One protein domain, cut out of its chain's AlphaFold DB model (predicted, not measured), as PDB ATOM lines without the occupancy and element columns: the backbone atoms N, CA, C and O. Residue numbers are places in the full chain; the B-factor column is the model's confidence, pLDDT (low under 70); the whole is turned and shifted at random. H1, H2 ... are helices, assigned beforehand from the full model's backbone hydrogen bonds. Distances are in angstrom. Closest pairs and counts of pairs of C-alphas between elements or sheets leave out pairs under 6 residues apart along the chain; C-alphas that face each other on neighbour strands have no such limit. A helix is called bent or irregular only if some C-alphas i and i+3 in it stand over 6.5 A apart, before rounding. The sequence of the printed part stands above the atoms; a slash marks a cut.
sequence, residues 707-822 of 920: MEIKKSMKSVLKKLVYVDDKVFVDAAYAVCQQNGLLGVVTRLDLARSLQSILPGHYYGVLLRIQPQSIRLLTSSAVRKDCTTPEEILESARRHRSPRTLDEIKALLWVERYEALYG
ATOM      1  N   MET A 707     102.837 117.977 149.175       77.69
ATOM      2  CA  MET A 707     103.417 116.790 148.524       77.69
ATOM      3  C   MET A 707     103.536 116.984 147.008       77.69
ATOM      4  O   MET A 707     104.609 116.759 146.449       77.69
ATOM      5  N   GLU A 708     102.478 117.481 146.364       75.00
ATOM      6  CA  GLU A 708     102.476 117.849 144.941       75.00
ATOM      7  C   GLU A 708     103.570 118.882 144.639       75.00
ATOM      8  O   GLU A 708     104.477 118.617 143.856       75.00
ATOM      9  N   ILE A 709     103.583 120.011 145.356       78.12
ATOM     10  CA  ILE A 709     104.596 121.056 145.167       78.12
ATOM     11  C   ILE A 709     106.008 120.521 145.471       78.12
ATOM     12  O   ILE A 709     106.953 120.871 144.769       78.12
ATOM     13  N   LYS A 710     106.194 119.621 146.451       82.38
ATOM     14  CA  LYS A 710     107.492 118.964 146.715       82.38
ATOM     15  C   LYS A 710     107.931 118.092 145.527       82.38
ATOM     16  O   LYS A 710     109.127 118.062 145.224       82.38
ATOM     17  N   LYS A 711     107.002 117.431 144.825       79.12
ATOM     18  CA  LYS A 711     107.259 116.690 143.574       79.12
ATOM     19  C   LYS A 711     107.654 117.641 142.437       79.12
ATOM     20  O   LYS A 711     108.699 117.419 141.826       79.12
ATOM     21  N   SER A 712     106.933 118.744 142.235       74.94
ATOM     22  CA  SER A 712     107.260 119.753 141.214       74.94
ATOM     23  C   SER A 712     108.596 120.450 141.483       74.94
ATOM     24  O   SER A 712     109.426 120.596 140.587       74.94
ATOM     25  N   MET A 713     108.881 120.799 142.741       80.50
ATOM     26  CA  MET A 713     110.172 121.352 143.161       80.50
ATOM     27  C   MET A 713     111.317 120.361 142.897       80.50
ATOM     28  O   MET A 713     112.344 120.769 142.355       80.50
ATOM     29  N   LYS A 714     111.146 119.061 143.199       80.19
ATOM     30  CA  LYS A 714     112.098 118.002 142.794       80.19
ATOM     31  C   LYS A 714     112.260 117.955 141.264       80.19
ATOM     32  O   LYS A 714     113.387 117.829 140.789       80.19
ATOM     33  N   SER A 715     111.163 118.043 140.506       74.19
ATOM     34  CA  SER A 715     111.130 117.996 139.033       74.19
ATOM     35  C   SER A 715     111.948 119.135 138.412       74.19
ATOM     36  O   SER A 715     112.885 118.886 137.653       74.19
ATOM     37  N   VAL A 716     111.698 120.380 138.827       73.50
ATOM     38  CA  VAL A 716     112.435 121.557 138.344       73.50
ATOM     39  C   VAL A 716     113.897 121.534 138.796       73.50
ATOM     40  O   VAL A 716     114.785 121.791 137.986       73.50
ATOM     41  N   LEU A 717     114.191 121.148 140.045       76.62
ATOM     42  CA  LEU A 717     115.577 121.022 140.517       76.62
ATOM     43  C   LEU A 717     116.396 120.018 139.684       76.62
ATOM     44  O   LEU A 717     117.575 120.264 139.458       76.62
ATOM     45  N   LYS A 718     115.807 118.938 139.137       75.00
ATOM     46  CA  LYS A 718     116.526 118.010 138.231       75.00
ATOM     47  C   LYS A 718     117.095 118.692 136.972       75.00
ATOM     48  O   LYS A 718     118.071 118.172 136.427       75.00
ATOM     49  N   LYS A 719     116.514 119.816 136.522       75.69
ATOM     50  CA  LYS A 719     117.007 120.626 135.390       75.69
ATOM     51  C   LYS A 719     118.168 121.558 135.772       75.69
ATOM     52  O   LYS A 719     118.898 122.015 134.894       75.69
ATOM     53  N   LEU A 720     118.346 121.854 137.061       74.25
ATOM     54  CA  LEU A 720     119.315 122.831 137.559       74.25
ATOM     55  C   LEU A 720     120.631 122.186 138.017       74.25
ATOM     56  O   LEU A 720     120.727 120.985 138.264       74.25
ATOM     57  N   VAL A 721     121.657 123.030 138.149       74.56
ATOM     58  CA  VAL A 721     122.957 122.683 138.756       74.56
ATOM     59  C   VAL A 721     123.129 123.368 140.117       74.56
ATOM     60  O   VAL A 721     123.727 122.799 141.025       74.56
ATOM     61  N   TYR A 722     122.598 124.585 140.260       81.31
ATOM     62  CA  TYR A 722     122.558 125.358 141.499       81.31
ATOM     63  C   TYR A 722     121.367 126.321 141.484       81.31
ATOM     64  O   TYR A 722     121.029 126.865 140.433       81.31
ATOM     65  N   VAL A 723     120.788 126.588 142.654       80.88
ATOM     66  CA  VAL A 723     119.832 127.675 142.875       80.88
ATOM     67  C   VAL A 723     120.049 128.315 144.249       80.88
ATOM     68  O   VAL A 723     120.496 127.659 145.189       80.88
ATOM     69  N   ASP A 724     119.741 129.606 144.370       83.56
ATOM     70  CA  ASP A 724     119.673 130.280 145.668       83.56
ATOM     71  C   ASP A 724     118.362 129.908 146.378       83.56
ATOM     72  O   ASP A 724     117.272 130.098 145.827       83.56
ATOM     73  N   ASP A 725     118.477 129.391 147.607       85.31
ATOM     74  CA  ASP A 725     117.366 128.917 148.434       85.31
ATOM     75  C   ASP A 725     116.213 129.934 148.522       85.31
ATOM     76  O   ASP A 725     115.037 129.578 148.430       85.31
ATOM     77  N   LYS A 726     116.539 131.222 148.687       84.50
ATOM     78  CA  LYS A 726     115.552 132.289 148.861       84.50
ATOM     79  C   LYS A 726     114.898 132.653 147.532       84.50
ATOM     80  O   LYS A 726     113.687 132.843 147.506       84.50
ATOM     81  N   VAL A 727     115.662 132.741 146.443       81.44
ATOM     82  CA  VAL A 727     115.118 133.024 145.103       81.44
ATOM     83  C   VAL A 727     114.146 131.926 144.665       81.44
ATOM     84  O   VAL A 727     113.071 132.244 144.158       81.44
ATOM     85  N   PHE A 728     114.472 130.653 144.913       82.81
ATOM     86  CA  PHE A 728     113.586 129.533 144.580       82.81
ATOM     87  C   PHE A 728     112.298 129.547 145.412       82.81
ATOM     88  O   PHE A 728     111.208 129.417 144.859       82.81
ATOM     89  N   VAL A 729     112.401 129.774 146.729       86.38
ATOM     90  CA  VAL A 729     111.232 129.903 147.620       86.38
ATOM     91  C   VAL A 729     110.367 131.110 147.255       86.38
ATOM     92  O   VAL A 729     109.145 130.989 147.241       86.38
ATOM     93  N   ASP A 730     110.964 132.260 146.938       83.69
ATOM     94  CA  ASP A 730     110.225 133.480 146.593       83.69
ATOM     95  C   ASP A 730     109.485 133.336 145.252       83.69
ATOM     96  O   ASP A 730     108.363 133.827 145.123       83.69
ATOM     97  N   ALA A 731     110.059 132.611 144.286       77.44
ATOM     98  CA  ALA A 731     109.396 132.293 143.024       77.44
ATOM     99  C   ALA A 731     108.293 131.228 143.190       77.44
ATOM    100  O   ALA A 731     107.163 131.456 142.767       77.44
ATOM    101  N   ALA A 732     108.564 130.115 143.882       79.44
ATOM    102  CA  ALA A 732     107.556 129.086 144.159       79.44
ATOM    103  C   ALA A 732     106.368 129.640 144.974       79.44
ATOM    104  O   ALA A 732     105.215 129.309 144.702       79.44
ATOM    105  N   TYR A 733     106.627 130.538 145.933       83.75
ATOM    106  CA  TYR A 733     105.583 131.223 146.698       83.75
ATOM    107  C   TYR A 733     104.756 132.182 145.829       83.75
ATOM    108  O   TYR A 733     103.544 132.274 146.018       83.75
ATOM    109  N   ALA A 734     105.372 132.855 144.850       76.62
ATOM    110  CA  ALA A 734     104.648 133.689 143.893       76.62
ATOM    111  C   ALA A 734     103.680 132.864 143.024       76.62
ATOM    112  O   ALA A 734     102.537 133.287 142.851       76.62
ATOM    113  N   VAL A 735     104.080 131.672 142.561       73.75
ATOM    114  CA  VAL A 735     103.172 130.758 141.840       73.75
ATOM    115  C   VAL A 735     102.050 130.258 142.755       73.75
ATOM    116  O   VAL A 735     100.879 130.346 142.400       73.75
ATOM    117  N   CYS A 736     102.369 129.830 143.983       76.00
ATOM    118  CA  CYS A 736     101.354 129.421 144.965       76.00
ATOM    119  C   CYS A 736     100.340 130.541 145.267       76.00
ATOM    120  O   CYS A 736      99.160 130.270 145.485       76.00
ATOM    121  N   GLN A 737     100.783 131.803 145.270       75.75
ATOM    122  CA  GLN A 737      99.919 132.967 145.455       75.75
ATOM    123  C   GLN A 737      99.023 133.242 144.235       75.75
ATOM    124  O   GLN A 737      97.877 133.650 144.422       75.75
ATOM    125  N   GLN A 738      99.517 133.021 143.012       68.31
ATOM    126  CA  GLN A 738      98.726 133.142 141.781       68.31
ATOM    127  C   GLN A 738      97.672 132.027 141.687       68.31
ATOM    128  O   GLN A 738      96.503 132.321 141.450       68.31
ATOM    129  N   ASN A 739      98.043 130.790 142.029       64.38
ATOM    130  CA  ASN A 739      97.165 129.611 142.033       64.38
ATOM    131  C   ASN A 739      96.261 129.516 143.288       64.38
ATOM    132  O   ASN A 739      95.790 128.441 143.649       64.38
ATOM    133  N   GLY A 740      96.027 130.626 144.000       66.00
ATOM    134  CA  GLY A 740      95.045 130.711 145.092       66.00
ATOM    135  C   GLY A 740      95.404 130.010 146.416       66.00
ATOM    136  O   GLY A 740      94.652 130.132 147.385       66.00
ATOM    137  N   LEU A 741      96.564 129.350 146.520       69.19
ATOM    138  CA  LEU A 741      96.993 128.551 147.687       69.19
ATOM    139  C   LEU A 741      97.421 129.388 148.916       69.19
ATOM    140  O   LEU A 741      97.930 128.849 149.903       69.19
ATOM    141  N   LEU A 742      97.202 130.705 148.884       71.69
ATOM    142  CA  LEU A 742      97.562 131.651 149.942       71.69
ATOM    143  C   LEU A 742      96.892 131.290 151.282       71.69
ATOM    144  O   LEU A 742      95.666 131.204 151.390       71.69
ATOM    145  N   GLY A 743      97.704 131.092 152.325       65.75
ATOM    146  CA  GLY A 743      97.241 130.651 153.647       65.75
ATOM    147  C   GLY A 743      96.871 129.161 153.746       65.75
ATOM    148  O   GLY A 743      96.483 128.712 154.828       65.75
ATOM    149  N   VAL A 744      97.004 128.394 152.655       70.75
ATOM    150  CA  VAL A 744      97.015 126.919 152.658       70.75
ATOM    151  C   VAL A 744      98.459 126.421 152.716       70.75
ATOM    152  O   VAL A 744      98.776 125.609 153.580       70.75
ATOM    153  N   VAL A 745      99.340 126.960 151.866       78.62
ATOM    154  CA  VAL A 745     100.794 126.723 151.891       78.62
ATOM    155  C   VAL A 745     101.498 128.033 152.240       78.62
ATOM    156  O   VAL A 745     101.227 129.062 151.620       78.62
ATOM    157  N   THR A 746     102.388 128.026 153.236       82.69
ATOM    158  CA  THR A 746     103.150 129.227 153.620       82.69
ATOM    159  C   THR A 746     104.518 129.277 152.936       82.69
ATOM    160  O   THR A 746     105.072 128.269 152.494       82.69
ATOM    161  N   ARG A 747     105.133 130.465 152.907       84.50
ATOM    162  CA  ARG A 747     106.527 130.636 152.465       84.50
ATOM    163  C   ARG A 747     107.521 129.838 153.328       84.50
ATOM    164  O   ARG A 747     108.559 129.411 152.827       84.50
ATOM    165  N   LEU A 748     107.200 129.619 154.607       84.94
ATOM    166  CA  LEU A 748     107.991 128.785 155.517       84.94
ATOM    167  C   LEU A 748     107.888 127.297 155.149       84.94
ATOM    168  O   LEU A 748     108.894 126.594 155.206       84.94
ATOM    169  N   ASP A 749     106.713 126.834 154.720       85.06
ATOM    170  CA  ASP A 749     106.507 125.455 154.260       85.06
ATOM    171  C   ASP A 749     107.354 125.155 153.019       85.06
ATOM    172  O   ASP A 749     108.067 124.155 152.983       85.06
ATOM    173  N   LEU A 750     107.351 126.062 152.037       85.81
ATOM    174  CA  LEU A 750     108.180 125.945 150.833       85.81
ATOM    175  C   LEU A 750     109.681 125.962 151.158       85.81
ATOM    176  O   LEU A 750     110.439 125.192 150.571       85.81
ATOM    177  N   ALA A 751     110.117 126.774 152.128       85.88
ATOM    178  CA  ALA A 751     111.507 126.782 152.587       85.88
ATOM    179  C   ALA A 751     111.913 125.459 153.260       85.88
ATOM    180  O   ALA A 751     112.975 124.920 152.947       85.88
ATOM    181  N   ARG A 752     111.058 124.898 154.128       86.56
ATOM    182  CA  ARG A 752     111.271 123.574 154.744       86.56
ATOM    183  C   ARG A 752     111.307 122.466 153.682       86.56
ATOM    184  O   ARG A 752     112.223 121.645 153.688       86.56
ATOM    185  N   SER A 753     110.361 122.472 152.738       86.50
ATOM    186  CA  SER A 753     110.331 121.516 151.624       86.50
ATOM    187  C   SER A 753     111.598 121.601 150.777       86.50
ATOM    188  O   SER A 753     112.209 120.564 150.522       86.50
ATOM    189  N   LEU A 754     112.055 122.804 150.412       86.69
ATOM    190  CA  LEU A 754     113.303 122.982 149.666       86.69
ATOM    191  C   LEU A 754     114.510 122.427 150.432       86.69
ATOM    192  O   LEU A 754     115.277 121.645 149.873       86.69
ATOM    193  N   GLN A 755     114.641 122.761 151.718       84.81
ATOM    194  CA  GLN A 755     115.729 122.271 152.573       84.81
ATOM    195  C   GLN A 755     115.759 120.738 152.688       84.81
ATOM    196  O   GLN A 755     116.839 120.171 152.817       84.81
ATOM    197  N   SER A 756     114.611 120.057 152.562       85.62
ATOM    198  CA  SER A 756     114.556 118.588 152.493       85.62
ATOM    199  C   SER A 756     114.983 117.993 151.138       85.62
ATOM    200  O   SER A 756     115.328 116.817 151.080       85.62
ATOM    201  N   ILE A 757     114.973 118.772 150.048       85.56
ATOM    202  CA  ILE A 757     115.330 118.302 148.694       85.56
ATOM    203  C   ILE A 757     116.799 118.604 148.356       85.56
ATOM    204  O   ILE A 757     117.476 117.768 147.749       85.56
ATOM    205  N   LEU A 758     117.303 119.788 148.731       85.12
ATOM    206  CA  LEU A 758     118.632 120.267 148.322       85.12
ATOM    207  C   LEU A 758     119.806 119.317 148.653       85.12
ATOM    208  O   LEU A 758     120.657 119.171 147.774       85.12
ATOM    209  N   PRO A 759     119.871 118.625 149.814       84.25
ATOM    210  CA  PRO A 759     120.972 117.704 150.115       84.25
ATOM    211  C   PRO A 759     121.107 116.583 149.077       84.25
ATOM    212  O   PRO A 759     122.182 116.388 148.512       84.25
ATOM    213  N   GLY A 760     120.005 115.890 148.766       79.69
ATOM    214  CA  GLY A 760     119.992 114.816 147.769       79.69
ATOM    215  C   GLY A 760     120.201 115.330 146.343       79.69
ATOM    216  O   GLY A 760     120.927 114.713 145.564       79.69
ATOM    217  N   HIS A 761     119.629 116.493 146.009       83.31
ATOM    218  CA  HIS A 761     119.826 117.125 144.703       83.31
ATOM    219  C   HIS A 761     121.299 117.491 144.456       83.31
ATOM    220  O   HIS A 761     121.876 117.044 143.463       83.31
ATOM    221  N   TYR A 762     121.934 118.248 145.357       83.69
ATOM    222  CA  TYR A 762     123.321 118.673 145.169       83.69
ATOM    223  C   TYR A 762     124.320 117.524 145.316       83.69
ATOM    224  O   TYR A 762     125.297 117.496 144.570       83.69
ATOM    225  N   TYR A 763     124.059 116.524 146.164       81.44
ATOM    226  CA  TYR A 763     124.860 115.295 146.161       81.44
ATOM    227  C   TYR A 763     124.772 114.572 144.803       81.44
ATOM    228  O   TYR A 763     125.799 114.207 144.233       81.44
ATOM    229  N   GLY A 764     123.577 114.472 144.207       79.62
ATOM    230  CA  GLY A 764     123.386 113.941 142.851       79.62
ATOM    231  C   GLY A 764     124.082 114.756 141.748       79.62
ATOM    232  O   GLY A 764     124.598 114.180 140.789       79.62
ATOM    233  N   VAL A 765     124.169 116.085 141.892       80.69
ATOM    234  CA  VAL A 765     124.996 116.943 141.022       80.69
ATOM    235  C   VAL A 765     126.482 116.609 141.190       80.69
ATOM    236  O   VAL A 765     127.182 116.450 140.189       80.69
ATOM    237  N   LEU A 766     126.968 116.432 142.423       81.69
ATOM    238  CA  LEU A 766     128.365 116.072 142.688       81.69
ATOM    239  C   LEU A 766     128.729 114.663 142.197       81.69
ATOM    240  O   LEU A 766     129.819 114.501 141.658       81.69
ATOM    241  N   LEU A 767     127.840 113.668 142.284       80.94
ATOM    242  CA  LEU A 767     128.089 112.321 141.741       80.94
ATOM    243  C   LEU A 767     128.350 112.326 140.222       80.94
ATOM    244  O   LEU A 767     129.130 111.514 139.722       80.94
ATOM    245  N   ARG A 768     127.752 113.270 139.482       78.50
ATOM    246  CA  ARG A 768     127.998 113.469 138.038       78.50
ATOM    247  C   ARG A 768     129.369 114.104 137.748       78.50
ATOM    248  O   ARG A 768     129.851 114.054 136.615       78.50
ATOM    249  N   ILE A 769     130.031 114.686 138.751       79.50
ATOM    250  CA  ILE A 769     131.383 115.242 138.636       79.50
ATOM    251  C   ILE A 769     132.405 114.118 138.836       79.50
ATOM    252  O   ILE A 769     132.468 113.483 139.882       79.50
ATOM    253  N   GLN A 770     133.287 113.916 137.850       78.12
ATOM    254  CA  GLN A 770     134.371 112.928 137.944       78.12
ATOM    255  C   GLN A 770     135.139 113.056 139.282       78.12
ATOM    256  O   GLN A 770     135.665 114.140 139.557       78.12
ATOM    257  N   PRO A 771     135.323 111.978 140.075       75.88
ATOM    258  CA  PRO A 771     135.925 112.063 141.414       75.88
ATOM    259  C   PRO A 771     137.326 112.694 141.465       75.88
ATOM    260  O   PRO A 771     137.718 113.279 142.473       75.88
ATOM    261  N   GLN A 772     138.083 112.629 140.363       74.88
ATOM    262  CA  GLN A 772     139.372 113.316 140.217       74.88
ATOM    263  C   GLN A 772     139.225 114.850 140.200       74.88
ATOM    264  O   GLN A 772     140.066 115.549 140.758       74.88
ATOM    265  N   SER A 773     138.144 115.375 139.607       75.50
ATOM    266  CA  SER A 773     137.805 116.806 139.639       75.50
ATOM    267  C   SER A 773     137.369 117.250 141.036       75.50
ATOM    268  O   SER A 773     137.813 118.303 141.480       75.50
ATOM    269  N   ILE A 774     136.574 116.444 141.754       76.06
ATOM    270  CA  ILE A 774     136.176 116.755 143.139       76.06
ATOM    271  C   ILE A 774     137.422 116.830 144.028       76.06
ATOM    272  O   ILE A 774     137.671 117.862 144.642       76.06
ATOM    273  N   ARG A 775     138.280 115.797 144.006       77.50
ATOM    274  CA  ARG A 775     139.552 115.766 144.759       77.50
ATOM    275  C   ARG A 775     140.509 116.912 144.414       77.50
ATOM    276  O   ARG A 775     141.339 117.272 145.242       77.50
ATOM    277  N   LEU A 776     140.421 117.474 143.207       76.94
ATOM    278  CA  LEU A 776     141.170 118.668 142.814       76.94
ATOM    279  C   LEU A 776     140.547 119.937 143.420       76.94
ATOM    280  O   LEU A 776     141.266 120.731 144.023       76.94
ATOM    281  N   LEU A 777     139.225 120.100 143.312       73.62
ATOM    282  CA  LEU A 777     138.469 121.244 143.840       73.62
ATOM    283  C   LEU A 777     138.477 121.327 145.374       73.62
ATOM    284  O   LEU A 777     138.440 122.433 145.908       73.62
ATOM    285  N   THR A 778     138.548 120.194 146.077       76.75
ATOM    286  CA  THR A 778     138.688 120.121 147.543       76.75
ATOM    287  C   THR A 778     140.149 120.140 148.009       76.75
ATOM    288  O   THR A 778     140.422 120.172 149.209       76.75
ATOM    289  N   SER A 779     141.122 120.138 147.088       76.81
ATOM    290  CA  SER A 779     142.540 120.104 147.456       76.81
ATOM    291  C   SER A 779     143.006 121.402 148.123       76.81
ATOM    292  O   SER A 779     142.673 122.514 147.704       76.81
ATOM    293  N   SER A 780     143.912 121.266 149.093       71.75
ATOM    294  CA  SER A 780     144.606 122.395 149.724       71.75
ATOM    295  C   SER A 780     145.544 123.159 148.779       71.75
ATOM    296  O   SER A 780     146.092 124.181 149.179       71.75
ATOM    297  N   ALA A 781     145.732 122.697 147.536       69.06
ATOM    298  CA  ALA A 781     146.428 123.433 146.483       69.06
ATOM    299  C   ALA A 781     145.498 124.424 145.757       69.06
ATOM    300  O   ALA A 781     145.929 125.525 145.430       69.06
ATOM    301  N   VAL A 782     144.226 124.059 145.549       71.38
ATOM    302  CA  VAL A 782     143.214 124.926 144.914       71.38
ATOM    303  C   VAL A 782     142.576 125.881 145.925       71.38
ATOM    304  O   VAL A 782     142.332 127.037 145.592       71.38
ATOM    305  N   ARG A 783     142.334 125.429 147.165       74.06
ATOM    306  CA  ARG A 783     141.613 126.196 148.201       74.06
ATOM    307  C   ARG A 783     142.450 127.190 149.005       74.06
ATOM    308  O   ARG A 783     141.882 127.948 149.781       74.06
ATOM    309  N   LYS A 784     143.779 127.187 148.871       66.19
ATOM    310  CA  LYS A 784     144.669 127.899 149.808       66.19
ATOM    311  C   LYS A 784     144.482 129.418 149.836       66.19
ATOM    312  O   LYS A 784     144.626 130.024 150.892       66.19
ATOM    313  N   ASP A 785     144.177 129.988 148.674       64.69
ATOM    314  CA  ASP A 785     144.153 131.430 148.415       64.69
ATOM    315  C   ASP A 785     142.859 131.845 147.669       64.69
ATOM    316  O   ASP A 785     142.857 132.808 146.905       64.69
ATOM    317  N   CYS A 786     141.767 131.082 147.821       71.19
ATOM    318  CA  CYS A 786     140.492 131.304 147.124       71.19
ATOM    319  C   CYS A 786     139.326 131.290 148.117       71.19
ATOM    320  O   CYS A 786     139.098 130.284 148.787       71.19
ATOM    321  N   THR A 787     138.589 132.397 148.195       66.62
ATOM    322  CA  THR A 787     137.508 132.611 149.176       66.62
ATOM    323  C   THR A 787     136.114 132.648 148.555       66.62
ATOM    324  O   THR A 787     135.142 132.347 149.242       66.62
ATOM    325  N   THR A 788     136.003 132.965 147.260       76.19
ATOM    326  CA  THR A 788     134.722 132.990 146.529       76.19
ATOM    327  C   THR A 788     134.648 131.859 145.486       76.19
ATOM    328  O   THR A 788     135.693 131.402 145.004       76.19
ATOM    329  N   PRO A 789     133.445 131.381 145.097       77.00
ATOM    330  CA  PRO A 789     133.303 130.348 144.064       77.00
ATOM    331  C   PRO A 789     133.931 130.745 142.717       77.00
ATOM    332  O   PRO A 789     134.440 129.883 142.003       77.00
ATOM    333  N   GLU A 790     133.969 132.037 142.386       81.69
ATOM    334  CA  GLU A 790     134.611 132.566 141.176       81.69
ATOM    335  C   GLU A 790     136.140 132.401 141.215       81.69
ATOM    336  O   GLU A 790     136.756 132.088 140.196       81.69
ATOM    337  N   GLU A 791     136.760 132.567 142.387       79.06
ATOM    338  CA  GLU A 791     138.205 132.375 142.578       79.06
ATOM    339  C   GLU A 791     138.579 130.892 142.495       79.06
ATOM    340  O   GLU A 791     139.549 130.529 141.825       79.06
ATOM    341  N   ILE A 792     137.758 130.024 143.098       78.44
ATOM    342  CA  ILE A 792     137.895 128.566 142.985       78.44
ATOM    343  C   ILE A 792     137.741 128.138 141.517       78.44
ATOM    344  O   ILE A 792     138.538 127.335 141.033       78.44
ATOM    345  N   LEU A 793     136.788 128.716 140.775       80.12
ATOM    346  CA  LEU A 793     136.603 128.474 139.342       80.12
ATOM    347  C   LEU A 793     137.812 128.922 138.508       80.12
ATOM    348  O   LEU A 793     138.240 128.197 137.606       80.12
ATOM    349  N   GLU A 794     138.390 130.093 138.785       79.75
ATOM    350  CA  GLU A 794     139.575 130.553 138.056       79.75
ATOM    351  C   GLU A 794     140.805 129.679 138.362       79.75
ATOM    352  O   GLU A 794     141.552 129.310 137.452       79.75
ATOM    353  N   SER A 795     140.974 129.273 139.623       78.19
ATOM    354  CA  SER A 795     142.004 128.328 140.070       78.19
ATOM    355  C   SER A 795     141.855 126.955 139.388       78.19
ATOM    356  O   SER A 795     142.798 126.442 138.782       78.19
ATOM    357  N   ALA A 796     140.635 126.412 139.354       75.38
ATOM    358  CA  ALA A 796     140.290 125.159 138.681       75.38
ATOM    359  C   ALA A 796     140.580 125.198 137.165       75.38
ATOM    360  O   ALA A 796     141.211 124.288 136.615       75.38
ATOM    361  N   ARG A 797     140.237 126.308 136.492       80.44
ATOM    362  CA  ARG A 797     140.554 126.539 135.068       80.44
ATOM    363  C   ARG A 797     142.062 126.543 134.797       80.44
ATOM    364  O   ARG A 797     142.501 125.951 133.810       80.44
ATOM    365  N   ARG A 798     142.879 127.125 135.688       77.75
ATOM    366  CA  ARG A 798     144.360 127.073 135.605       77.75
ATOM    367  C   ARG A 798     144.916 125.644 135.748       77.75
ATOM    368  O   ARG A 798     146.059 125.397 135.366       77.75
ATOM    369  N   HIS A 799     144.123 124.694 136.244       69.94
ATOM    370  CA  HIS A 799     144.447 123.262 136.316       69.94
ATOM    371  C   HIS A 799     143.713 122.409 135.261       69.94
ATOM    372  O   HIS A 799     143.721 121.183 135.340       69.94
ATOM    373  N   ARG A 800     143.159 123.048 134.217       68.19
ATOM    374  CA  ARG A 800     142.493 122.420 133.059       68.19
ATOM    375  C   ARG A 800     141.240 121.592 133.375       68.19
ATOM    376  O   ARG A 800     140.843 120.790 132.532       68.19
ATOM    377  N   SER A 801     140.579 121.784 134.518       66.69
ATOM    378  CA  SER A 801     139.242 121.208 134.705       66.69
ATOM    379  C   SER A 801     138.184 122.086 134.010       66.69
ATOM    380  O   SER A 801     138.078 123.278 134.311       66.69
ATOM    381  N   PRO A 802     137.395 121.543 133.062       63.19
ATOM    382  CA  PRO A 802     136.213 122.229 132.559       63.19
ATOM    383  C   PRO A 802     135.120 122.121 133.627       63.19
ATOM    384  O   PRO A 802     134.627 121.028 133.896       63.19
ATOM    385  N   ARG A 803     134.795 123.247 134.271       74.56
ATOM    386  CA  ARG A 803     133.733 123.358 135.280       74.56
ATOM    387  C   ARG A 803     132.941 124.652 135.120       74.56
ATOM    388  O   ARG A 803     133.469 125.652 134.618       74.56
ATOM    389  N   THR A 804     131.683 124.620 135.538       80.94
ATOM    390  CA  THR A 804     130.799 125.781 135.661       80.94
ATOM    391  C   THR A 804     130.994 126.457 137.019       80.94
ATOM    392  O   THR A 804     131.642 125.923 137.922       80.94
ATOM    393  N   LEU A 805     130.452 127.667 137.170       80.62
ATOM    394  CA  LEU A 805     130.414 128.340 138.468       80.62
ATOM    395  C   LEU A 805     129.462 127.619 139.438       80.62
ATOM    396  O   LEU A 805     129.696 127.584 140.641       80.62
ATOM    397  N   ASP A 806     128.409 127.020 138.896       78.62
ATOM    398  CA  ASP A 806     127.280 126.484 139.643       78.62
ATOM    399  C   ASP A 806     127.564 125.082 140.201       78.62
ATOM    400  O   ASP A 806     127.216 124.813 141.346       78.62
ATOM    401  N   GLU A 807     128.352 124.253 139.499       80.50
ATOM    402  CA  GLU A 807     128.959 123.034 140.073       80.50
ATOM    403  C   GLU A 807     129.779 123.348 141.340       80.50
ATOM    404  O   GLU A 807     129.795 122.574 142.297       80.50
ATOM    405  N   ILE A 808     130.468 124.494 141.355       81.06
ATOM    406  CA  ILE A 808     131.319 124.918 142.474       81.06
ATOM    407  C   ILE A 808     130.476 125.516 143.608       81.06
ATOM    408  O   ILE A 808     130.780 125.270 144.773       81.06
ATOM    409  N   LYS A 809     129.387 126.235 143.305       81.44
ATOM    410  CA  LYS A 809     128.414 126.666 144.325       81.44
ATOM    411  C   LYS A 809     127.713 125.473 144.983       81.44
ATOM    412  O   LYS A 809     127.594 125.466 146.204       81.44
ATOM    413  N   ALA A 810     127.321 124.454 144.214       82.06
ATOM    414  CA  ALA A 810     126.760 123.210 144.747       82.06
ATOM    415  C   ALA A 810     127.764 122.473 145.655       82.06
ATOM    416  O   ALA A 810     127.406 122.069 146.759       82.06
ATOM    417  N   LEU A 811     129.043 122.390 145.255       81.25
ATOM    418  CA  LEU A 811     130.111 121.839 146.100       81.25
ATOM    419  C   LEU A 811     130.265 122.608 147.424       81.25
ATOM    420  O   LEU A 811     130.309 121.989 148.483       81.25
ATOM    421  N   LEU A 812     130.305 123.944 147.380       81.88
ATOM    422  CA  LEU A 812     130.391 124.784 148.584       81.88
ATOM    423  C   LEU A 812     129.143 124.677 149.475       81.88
ATOM    424  O   LEU A 812     129.259 124.767 150.697       81.88
ATOM    425  N   TRP A 813     127.956 124.492 148.887       86.94
ATOM    426  CA  TRP A 813     126.717 124.262 149.633       86.94
ATOM    427  C   TRP A 813     126.789 122.931 150.386       86.94
ATOM    428  O   TRP A 813     126.533 122.911 151.587       86.94
ATOM    429  N   VAL A 814     127.216 121.847 149.725       81.69
ATOM    430  CA  VAL A 814     127.380 120.524 150.356       81.69
ATOM    431  C   VAL A 814     128.453 120.555 151.444       81.69
ATOM    432  O   VAL A 814     128.172 120.143 152.562       81.69
ATOM    433  N   GLU A 815     129.631 121.134 151.190       78.94
ATOM    434  CA  GLU A 815     130.680 121.290 152.215       78.94
ATOM    435  C   GLU A 815     130.185 122.058 153.451       78.94
ATOM    436  O   GLU A 815     130.513 121.706 154.586       78.94
ATOM    437  N   ARG A 816     129.365 123.099 153.250       81.12
ATOM    438  CA  ARG A 816     128.748 123.865 154.338       81.12
ATOM    439  C   ARG A 816     127.656 123.075 155.062       81.12
ATOM    440  O   ARG A 816     127.534 123.216 156.276       81.12
ATOM    441  N   TYR A 817     126.870 122.279 154.342       79.00
ATOM    442  CA  TYR A 817     125.840 121.420 154.919       79.00
ATOM    443  C   TYR A 817     126.474 120.325 155.787       79.00
ATOM    444  O   TYR A 817     126.116 120.190 156.955       79.00
ATOM    445  N   GLU A 818     127.481 119.617 155.273       78.06
ATOM    446  CA  GLU A 818     128.165 118.549 156.009       78.06
ATOM    447  C   GLU A 818     128.898 119.066 157.254       78.06
ATOM    448  O   GLU A 818     128.892 118.409 158.295       78.06
ATOM    449  N   ALA A 819     129.450 120.283 157.195       73.81
ATOM    450  CA  ALA A 819     130.059 120.950 158.347       73.81
ATOM    451  C   ALA A 819     129.058 121.379 159.443       73.81
ATOM    452  O   ALA A 819     129.486 121.691 160.556       73.81
ATOM    453  N   LEU A 820     127.752 121.421 159.148       69.81
ATOM    454  CA  LEU A 820     126.692 121.822 160.085       69.81
ATOM    455  C   LEU A 820     125.826 120.648 160.566       69.81
ATOM    456  O   LEU A 820     125.390 120.656 161.716       69.81
ATOM    457  N   TYR A 821     125.581 119.658 159.704       73.19
ATOM    458  CA  TYR A 821     124.613 118.576 159.928       73.19
ATOM    459  C   TYR A 821     125.220 117.165 159.861       73.19
ATOM    460  O   TYR A 821     124.537 116.198 160.188       73.19
ATOM    461  N   GLY A 822     126.498 117.034 159.490       74.06
ATOM    462  CA  GLY A 822     127.154 115.746 159.247       74.06
ATOM    463  C   GLY A 822     127.046 115.272 157.788       74.06
ATOM    464  O   GLY A 822     126.343 115.891 156.987       74.06
TER     465      GLY A 822
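This is residues 707 to 822 of the 920 residues of an uncharacterized protein of Phytophthora ramorum (UniProt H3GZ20). Two groups of helices sit end to end along the longest axis, joined by one long bent helix, H3, whose first arm belongs to one group and whose second arm belongs to the other. In the first group H1 and H2 pack on arm H3a; in the second H6 crosses arm H3b, with H5 on the first part of H6 and the short H4 beside H5. The printed part has 116 residues with six named helices, H1 to H6 in order along the chain, and no named strand; the class is all helix. It is only just loose, close to compact, with a radius of gyration of the C-alphas of 16.5 A, and only just elongated, with spans of 51 by 26 by 21 A.

H3, residues 747 to 767, is the hub, touching three helices. By its hydrogen bonds it was assigned as one helix, but it is bent: C-alphas 756 and 759 are 6.9 A apart, and its arms, H3a, residues 747 to 756, and H3b, residues 759 to 767, stand at a steep tilt of 41 degrees. H2, residues 725 to 738, touches H3a at a steep tilt of 49 degrees, opposite ways; the closest C-alphas are those of Val 729 and Ala 751, 5.9 A apart. H1, residues 707 to 717, only just touches H3a, with 3 pairs of C-alphas within 8 A, closest at Lys 710 and Ser 753, 6.2 A. H1 and H2 are near each other. H6, residues 805 to 821, touches H3b at a steep tilt of 52 degrees, opposite ways, with C-alphas 762 and 810 closest at 5.7 A. H5, residues 789 to 798, touches residues 805 to 812 of H6 alone, closest at C-alphas 789 and 808, 6.0 A. H4, residues 771 to 777, only just touches H5, with 3 pairs of C-alphas within 8 A, closest at Leu 777 and Ala 796, 6.7 A. Helix packing is mostly crossed. Among the pairs apart are H2 and H6. In H1, H2, H3a, H3b, H4, H5 and H6 every O i to N i+4 pair is within hydrogen-bond range.

H3a measures 14.5 A and H3b 12.2 A from first to last C-alpha. H1, 15.2 A, begins at C-alpha 707, (103.417, 116.790, 148.524). H2 measures 20.2 A, H4 9.8 A and H5 14.3 A. H6, 24.3 A, ends at C-alpha 821, (124.613, 118.576, 159.928).

The two C-alphas farthest apart, those of Gly 740 and Ala 781, are 51.9 A apart. The printed part has no cut. The link from H4 to H5, 11 residues, is long. Mean pLDDT of the printed part is 77.9; 14 residues are under 70, among them residues 738 to 741 and 799 to 802.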